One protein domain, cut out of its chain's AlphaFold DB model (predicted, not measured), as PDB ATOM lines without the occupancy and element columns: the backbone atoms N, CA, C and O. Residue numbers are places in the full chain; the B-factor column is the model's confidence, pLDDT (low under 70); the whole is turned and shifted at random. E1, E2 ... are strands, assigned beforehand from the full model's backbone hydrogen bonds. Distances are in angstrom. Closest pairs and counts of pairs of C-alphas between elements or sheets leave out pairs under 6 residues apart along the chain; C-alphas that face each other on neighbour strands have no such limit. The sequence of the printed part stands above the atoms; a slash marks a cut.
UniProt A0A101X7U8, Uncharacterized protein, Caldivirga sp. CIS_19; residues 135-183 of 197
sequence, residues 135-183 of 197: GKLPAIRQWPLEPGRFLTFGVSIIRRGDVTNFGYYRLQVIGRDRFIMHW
ATOM      1  N   GLY A 135      16.538   3.937  54.564       95.88
ATOM      2  CA  GLY A 135      17.102   3.690  55.889       95.88
ATOM      3  C   GLY A 135      16.059   3.744  57.008       95.88
ATOM      4  O   GLY A 135      16.268   3.127  58.047       95.88
ATOM      5  N   LYS A 136      14.911   4.403  56.786       96.69
ATOM      6  CA  LYS A 136      13.776   4.427  57.726       96.69
ATOM      7  C   LYS A 136      12.957   3.140  57.712       96.69
ATOM      8  O   LYS A 136      12.163   2.919  58.623       96.69
ATOM      9  N   LEU A 137      13.097   2.299  56.690       97.25
ATOM     10  CA  LEU A 137      12.417   1.008  56.643       97.25
ATOM     11  C   LEU A 137      13.204  -0.021  57.468       97.25
ATOM     12  O   LEU A 137      14.435   0.015  57.470       97.25
ATOM     13  N   PRO A 138      12.537  -0.975  58.140       97.31
ATOM     14  CA  PRO A 138      13.203  -1.996  58.943       97.31
ATOM     15  C   PRO A 138      13.792  -3.108  58.059       97.31
ATOM     16  O   PRO A 138      13.447  -4.281  58.190       97.31
ATOM     17  N   ALA A 139      14.672  -2.743  57.124       97.75
ATOM     18  CA  ALA A 139      15.451  -3.698  56.350       97.75
ATOM     19  C   ALA A 139      16.429  -4.426  57.281       97.75
ATOM     20  O   ALA A 139      17.144  -3.795  58.060       97.75
ATOM     21  N   ILE A 140      16.477  -5.752  57.184       97.94
ATOM     22  CA  ILE A 140      17.213  -6.603  58.122       97.94
ATOM     23  C   ILE A 140      18.522  -7.098  57.518       97.94
ATOM     24  O   ILE A 140      18.563  -7.442  56.339       97.94
ATOM     25  N   ARG A 141      19.583  -7.194  58.321       98.00
ATOM     26  CA  ARG A 141      20.741  -8.033  57.975       98.00
ATOM     27  C   ARG A 141      20.614  -9.317  58.777       98.00
ATOM     28  O   ARG A 141      20.687  -9.297  59.999       98.00
ATOM     29  N   GLN A 142      20.334 -10.422  58.102       96.62
ATOM     30  CA  GLN A 142      19.961 -11.686  58.731       96.62
ATOM     31  C   GLN A 142      21.166 -12.510  59.181       96.62
ATOM     32  O   GLN A 142      21.071 -13.239  60.175       96.62
ATOM     33  N   TRP A 143      22.284 -12.403  58.464       97.00
ATOM     34  CA  TRP A 143      23.495 -13.171  58.741       97.00
ATOM     35  C   TRP A 143      24.743 -12.284  58.776       97.00
ATOM     36  O   TRP A 143      24.803 -11.293  58.046       97.00
ATOM     37  N   PRO A 144      25.777 -12.639  59.568       96.50
ATOM     38  CA  PRO A 144      26.978 -11.814  59.703       96.50
ATOM     39  C   PRO A 144      27.701 -11.534  58.380       96.50
ATOM     40  O   PRO A 144      28.258 -10.455  58.209       96.50
ATOM     41  N   LEU A 145      27.662 -12.488  57.445       96.75
ATOM     42  CA  LEU A 145      28.326 -12.400  56.141       96.75
ATOM     43  C   LEU A 145      27.413 -11.874  55.022       96.75
ATOM     44  O   LEU A 145      27.799 -11.907  53.856       96.75
ATOM     45  N   GLU A 146      26.200 -11.413  55.337       94.38
ATOM     46  CA  GLU A 146      25.370 -10.756  54.328       94.38
ATOM     47  C   GLU A 146      25.946  -9.381  53.950       94.38
ATOM     48  O   GLU A 146      26.373  -8.627  54.829       94.38
ATOM     49  N   PRO A 147      25.910  -9.013  52.656       93.44
ATOM     50  CA  PRO A 147      26.538  -7.793  52.148       93.44
ATOM     51  C   PRO A 147      25.792  -6.503  52.528       93.44
ATOM     52  O   PRO A 147      26.215  -5.412  52.157       93.44
ATOM     53  N   GLY A 148      24.652  -6.601  53.216       95.00
ATOM     54  CA  GLY A 148      23.837  -5.453  53.585       95.00
ATOM     55  C   GLY A 148      22.498  -5.850  54.192       95.00
ATOM     56  O   GLY A 148      22.289  -6.997  54.585       95.00
ATOM     57  N   ARG A 149      21.588  -4.874  54.264       97.31
ATOM     58  CA  ARG A 149      20.231  -5.048  54.789       97.31
ATOM     59  C   ARG A 149      19.237  -5.290  53.659       97.31
ATOM     60  O   ARG A 149      19.336  -4.675  52.598       97.31
ATOM     61  N   PHE A 150      18.253  -6.147  53.905       97.56
ATOM     62  CA  PHE A 150      17.259  -6.569  52.929       97.56
ATOM     63  C   PHE A 150      15.835  -6.301  53.412       97.56
ATOM     64  O   PHE A 150      15.486  -6.585  54.558       97.56
ATOM     65  N   LEU A 151      14.987  -5.833  52.500       96.56
ATOM     66  CA  LEU A 151      13.537  -5.956  52.624       96.56
ATOM     67  C   LEU A 151      13.135  -7.319  52.052       96.56
ATOM     68  O   LEU A 151      13.482  -7.648  50.916       96.56
ATOM     69  N   THR A 152      12.440  -8.126  52.850       93.81
ATOM     70  CA  THR A 152      12.200  -9.550  52.546       93.81
ATOM     71  C   THR A 152      10.741  -9.894  52.266       93.81
ATOM     72  O   THR A 152      10.477 -10.945  51.693       93.81
ATOM     73  N   PHE A 153       9.799  -9.023  52.633       93.38
ATOM     74  CA  PHE A 153       8.361  -9.298  52.538       93.38
ATOM     75  C   PHE A 153       7.580  -8.178  51.830       93.38
ATOM     76  O   PHE A 153       6.424  -7.902  52.143       93.38
ATOM     77  N   GLY A 154       8.227  -7.504  50.875       91.25
ATOM     78  CA  GLY A 154       7.585  -6.536  49.986       91.25
ATOM     79  C   GLY A 154       7.050  -7.212  48.724       91.25
ATOM     80  O   GLY A 154       7.790  -7.926  48.046       91.25
ATOM     81  N   VAL A 155       5.781  -6.966  48.389       92.81
ATOM     82  CA  VAL A 155       5.197  -7.394  47.110       92.81
ATOM     83  C   VAL A 155       5.569  -6.367  46.045       92.81
ATOM     84  O   VAL A 155       5.109  -5.227  46.085       92.81
ATOM     85  N   SER A 156       6.406  -6.765  45.093       92.44
ATOM     86  CA  SER A 156       6.708  -5.944  43.920       92.44
ATOM     87  C   SER A 156       5.621  -6.140  42.879       92.44
ATOM     88  O   SER A 156       5.232  -7.275  42.619       92.44
ATOM     89  N   ILE A 157       5.148  -5.051  42.276       92.00
ATOM     90  CA  ILE A 157       4.153  -5.068  41.202       92.00
ATOM     91  C   ILE A 157       4.827  -4.524  39.945       92.00
ATOM     92  O   ILE A 157       5.318  -3.397  39.941       92.00
ATOM     93  N   ILE A 158       4.857  -5.327  38.884       89.94
ATOM     94  CA  ILE A 158       5.526  -5.007  37.621       89.94
ATOM     95  C   ILE A 158       4.489  -5.078  36.505       89.94
ATOM     96  O   ILE A 158       3.790  -6.080  36.357       89.94
ATOM     97  N   ARG A 159       4.395  -4.019  35.697       89.38
ATOM     98  CA  ARG A 159       3.477  -3.947  34.557       89.38
ATOM     99  C   ARG A 159       4.248  -3.867  33.242       89.38
ATOM    100  O   ARG A 159       5.123  -3.019  33.093       89.38
ATOM    101  N   ARG A 160       3.877  -4.711  32.276       88.06
ATOM    102  CA  ARG A 160       4.363  -4.676  30.890       88.06
ATOM    103  C   ARG A 160       3.166  -4.764  29.943       88.06
ATOM    104  O   ARG A 160       2.534  -5.812  29.841       88.06
ATOM    105  N   GLY A 161       2.849  -3.661  29.260       92.06
ATOM    106  CA  GLY A 161       1.618  -3.551  28.469       92.06
ATOM    107  C   GLY A 161       0.379  -3.728  29.352       92.06
ATOM    108  O   GLY A 161       0.226  -3.024  30.356       92.06
ATOM    109  N   ASP A 162      -0.464  -4.701  29.010       85.94
ATOM    110  CA  ASP A 162      -1.671  -5.052  29.773       85.94
ATOM    111  C   ASP A 162      -1.445  -6.143  30.825       85.94
ATOM    112  O   ASP A 162      -2.315  -6.397  31.658       85.94
ATOM    113  N   VAL A 163      -0.257  -6.753  30.848       82.88
ATOM    114  CA  VAL A 163       0.085  -7.791  31.820       82.88
ATOM    115  C   VAL A 163       0.652  -7.149  33.081       82.88
ATOM    116  O   VAL A 163       1.586  -6.345  33.031       82.88
ATOM    117  N   THR A 164       0.092  -7.528  34.228       85.50
ATOM    118  CA  THR A 164       0.576  -7.140  35.555       85.50
ATOM    119  C   THR A 164       0.994  -8.395  36.308       85.50
ATOM    120  O   THR A 164       0.198  -9.315  36.466       85.50
ATOM    121  N   ASN A 165       2.238  -8.424  36.772       87.44
ATOM    122  CA  ASN A 165       2.779  -9.474  37.623       87.44
ATOM    123  C   ASN A 165       3.010  -8.910  39.029       87.44
ATOM    124  O   ASN A 165       3.340  -7.729  39.182       87.44
ATOM    125  N   PHE A 166       2.843  -9.747  40.047       89.62
ATOM    126  CA  PHE A 166       3.266  -9.427  41.398       89.62
ATOM    127  C   PHE A 166       4.033 -10.595  42.012       89.62
ATOM    128  O   PHE A 166       3.708 -11.758  41.784       89.62
ATOM    129  N   GLY A 167       5.038 -10.278  42.821       88.69
ATOM    130  CA  GLY A 167       5.887 -11.289  43.432       88.69
ATOM    131  C   GLY A 167       6.681 -10.751  44.610       88.69
ATOM    132  O   GLY A 167       6.851  -9.541  44.775       88.69
ATOM    133  N   TYR A 168       7.166 -11.671  45.437       91.19
ATOM    134  CA  TYR A 168       8.124 -11.358  46.488       91.19
ATOM    135  C   TYR A 168       9.533 -11.441  45.914       91.19
ATOM    136  O   TYR A 168       9.943 -12.484  45.406       91.19
ATOM    137  N   TYR A 169      10.285 -10.353  46.039       91.31
ATOM    138  CA  TYR A 169      11.702 -10.314  45.699       91.31
ATOM    139  C   TYR A 169      12.470  -9.723  46.869       91.31
ATOM    140  O   TYR A 169      12.013  -8.777  47.514       91.31
ATOM    141  N   ARG A 170      13.657 -10.266  47.140       92.31
ATOM    142  CA  ARG A 170      14.558  -9.672  48.129       92.31
ATOM    143  C   ARG A 170      15.110  -8.371  47.561       92.31
ATOM    144  O   ARG A 170      15.676  -8.375  46.466       92.31
ATOM    145  N   LEU A 171      14.968  -7.285  48.316       95.88
ATOM    146  CA  LEU A 171      15.478  -5.969  47.933       95.88
ATOM    147  C   LEU A 171      16.634  -5.591  48.857       95.88
ATOM    148  O   LEU A 171      16.405  -5.313  50.034       95.88
ATOM    149  N   GLN A 172      17.867  -5.600  48.349       97.12
ATOM    150  CA  GLN A 172      19.037  -5.152  49.105       97.12
ATOM    151  C   GLN A 172      19.081  -3.630  49.113       97.12
ATOM    152  O   GLN A 172      19.208  -3.023  48.053       97.12
ATOM    153  N   VAL A 173      19.031  -3.001  50.281       97.12
ATOM    154  CA  VAL A 173      19.196  -1.549  50.398       97.12
ATOM    155  C   VAL A 173      20.676  -1.210  50.214       97.12
ATOM    156  O   VAL A 173      21.518  -1.693  50.971       97.12
ATOM    157  N   ILE A 174      20.993  -0.392  49.205       97.12
ATOM    158  CA  ILE A 174      22.372   0.019  48.867       97.12
ATOM    159  C   ILE A 174      22.592   1.530  48.986       97.12
ATOM    160  O   ILE A 174      23.703   2.022  48.805       97.12
ATOM    161  N   GLY A 175      21.535   2.282  49.280       96.31
ATOM    162  CA  GLY A 175      21.589   3.717  49.493       96.31
ATOM    163  C   GLY A 175      20.258   4.250  50.002       96.31
ATOM    164  O   GLY A 175      19.282   3.511  50.131       96.31
ATOM    165  N   ARG A 176      20.222   5.558  50.261       96.38
ATOM    166  CA  ARG A 176      19.036   6.271  50.753       96.38
ATOM    167  C   ARG A 176      17.813   6.082  49.846       96.38
ATOM    168  O   ARG A 176      16.696   5.995  50.334       96.38
ATOM    169  N   ASP A 177      18.020   6.002  48.541       96.50
ATOM    170  CA  ASP A 177      16.977   5.992  47.511       96.50
ATOM    171  C   ASP A 177      17.121   4.828  46.518       96.50
ATOM    172  O   ASP A 177      16.474   4.808  45.473       96.50
ATOM    173  N   ARG A 178      17.989   3.855  46.820       96.88
ATOM    174  CA  ARG A 178      18.386   2.794  45.889       96.88
ATOM    175  C   ARG A 178      18.418   1.425  46.554       96.88
ATOM    176  O   ARG A 178      18.954   1.256  47.651       96.88
ATOM    177  N   PHE A 179      17.904   0.434  45.834       96.75
ATOM    178  CA  PHE A 179      17.996  -0.974  46.194       96.75
ATOM    179  C   PHE A 179      18.343  -1.841  44.978       96.75
ATOM    180  O   PHE A 179      18.096  -1.454  43.838       96.75
ATOM    181  N   ILE A 180      18.883  -3.033  45.232       95.56
ATOM    182  CA  ILE A 180      19.053  -4.093  44.232       95.56
ATOM    183  C   ILE A 180      17.901  -5.078  44.391       95.56
ATOM    184  O   ILE A 180      17.674  -5.596  45.484       95.56
ATOM    185  N   MET A 181      17.176  -5.345  43.306       93.88
ATOM    186  CA  MET A 181      16.139  -6.373  43.270       93.88
ATOM    187  C   MET A 181      16.740  -7.694  42.795       93.88
ATOM    188  O   MET A 181      17.193  -7.805  41.657       93.88
ATOM    189  N   HIS A 182      16.709  -8.709  43.654       85.88
ATOM    190  CA  HIS A 182      17.113 -10.062  43.281       85.88
ATOM    191  C   HIS A 182      15.937 -10.791  42.628       85.88
ATOM    192  O   HIS A 182      15.195 -11.512  43.298       85.88
ATOM    193  N   TRP A 183      15.749 -10.587  41.325       83.19
ATOM    194  CA  TRP A 183      14.842 -11.409  40.529       83.19
ATOM    195  C   TRP A 183      15.586 -12.610  39.933       83.19
ATOM    196  O   TRP A 183      16.751 -12.509  39.553       83.19
TER     197      TRP A 183
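This is residues 135 to 183 of the 197 residues of an uncharacterized protein of Caldivirga sp. CIS_19 (UniProt A0A101X7U8). A small antiparallel sheet of three strands, E1, E4 and E5, makes the body, and from one end of it a two-stranded hairpin, E2 and E3, reaches away as an arm whose tip, residues 159 to 164, stands free. At the end away from that tip, the opening stretch, residues 135 to 148, makes a loop with no named element. The printed part has 49 residues, no named helix and five strands, in the order E1 E2 E3 E4 E5 along the chain; the larger sheet has the order E1 - E4 - E5, and the class is all strand. The whole is loose, with a radius of gyration of the C-alphas of 12.4 A and spans of 41 by 20 by 15 A, the arm making much of the length.

Start in the larger sheet with E4, residues 170 to 175: find C-alpha 170 at (14.558, -9.672, 48.129), from which the strand runs 15.2 A to C-alpha 175. E5, residues 178 to 182, runs 13.2 A and ends at C-alpha 182, at (17.113, -10.062, 43.281). E1, residues 149 to 151, is short at 7.1 A and begins at C-alpha 149, at (20.231, -5.048, 54.789). For the arm, look at E2, residues 155 to 160, 16.5 A long, and E3, residues 163 to 168, 17.1 A long.

In the larger sheet E4 is the inner strand and E1 and E5 are the edge strands. E4 and E5 form an antiparallel hairpin at 154 degrees; look for N 180 and O 172, 2.8 A apart and within hydrogen-bond range, and for C-alphas 173 and 179, which face each other at 4.4 A. E1 is antiparallel to E4 at 130 degrees, with N 151 and O 171 within hydrogen-bond range at 2.9 A. Moving outward, E3 runs on into E4 across a break of one residue, Tyr 169, at 83 degrees, and these two meet only through their link. E2 and E3 form the other hairpin, antiparallel at 157 degrees; find N 156 and O 167 at 2.8 A and N 160 and O 163 at 2.9 A, both within hydrogen-bond range. E2 is apart from E1, E4 and E5, and E3 is apart from E1 and E5.

The two C-alphas farthest apart in the domain are those of Pro 144 and Asp 162, 42.0 A. The printed part runs from residue 135 to 183 and has no cut. The four links between the strands are tight. The mean pLDDT of the printed part of this predicted model is 93.5, and no printed residue is under 70.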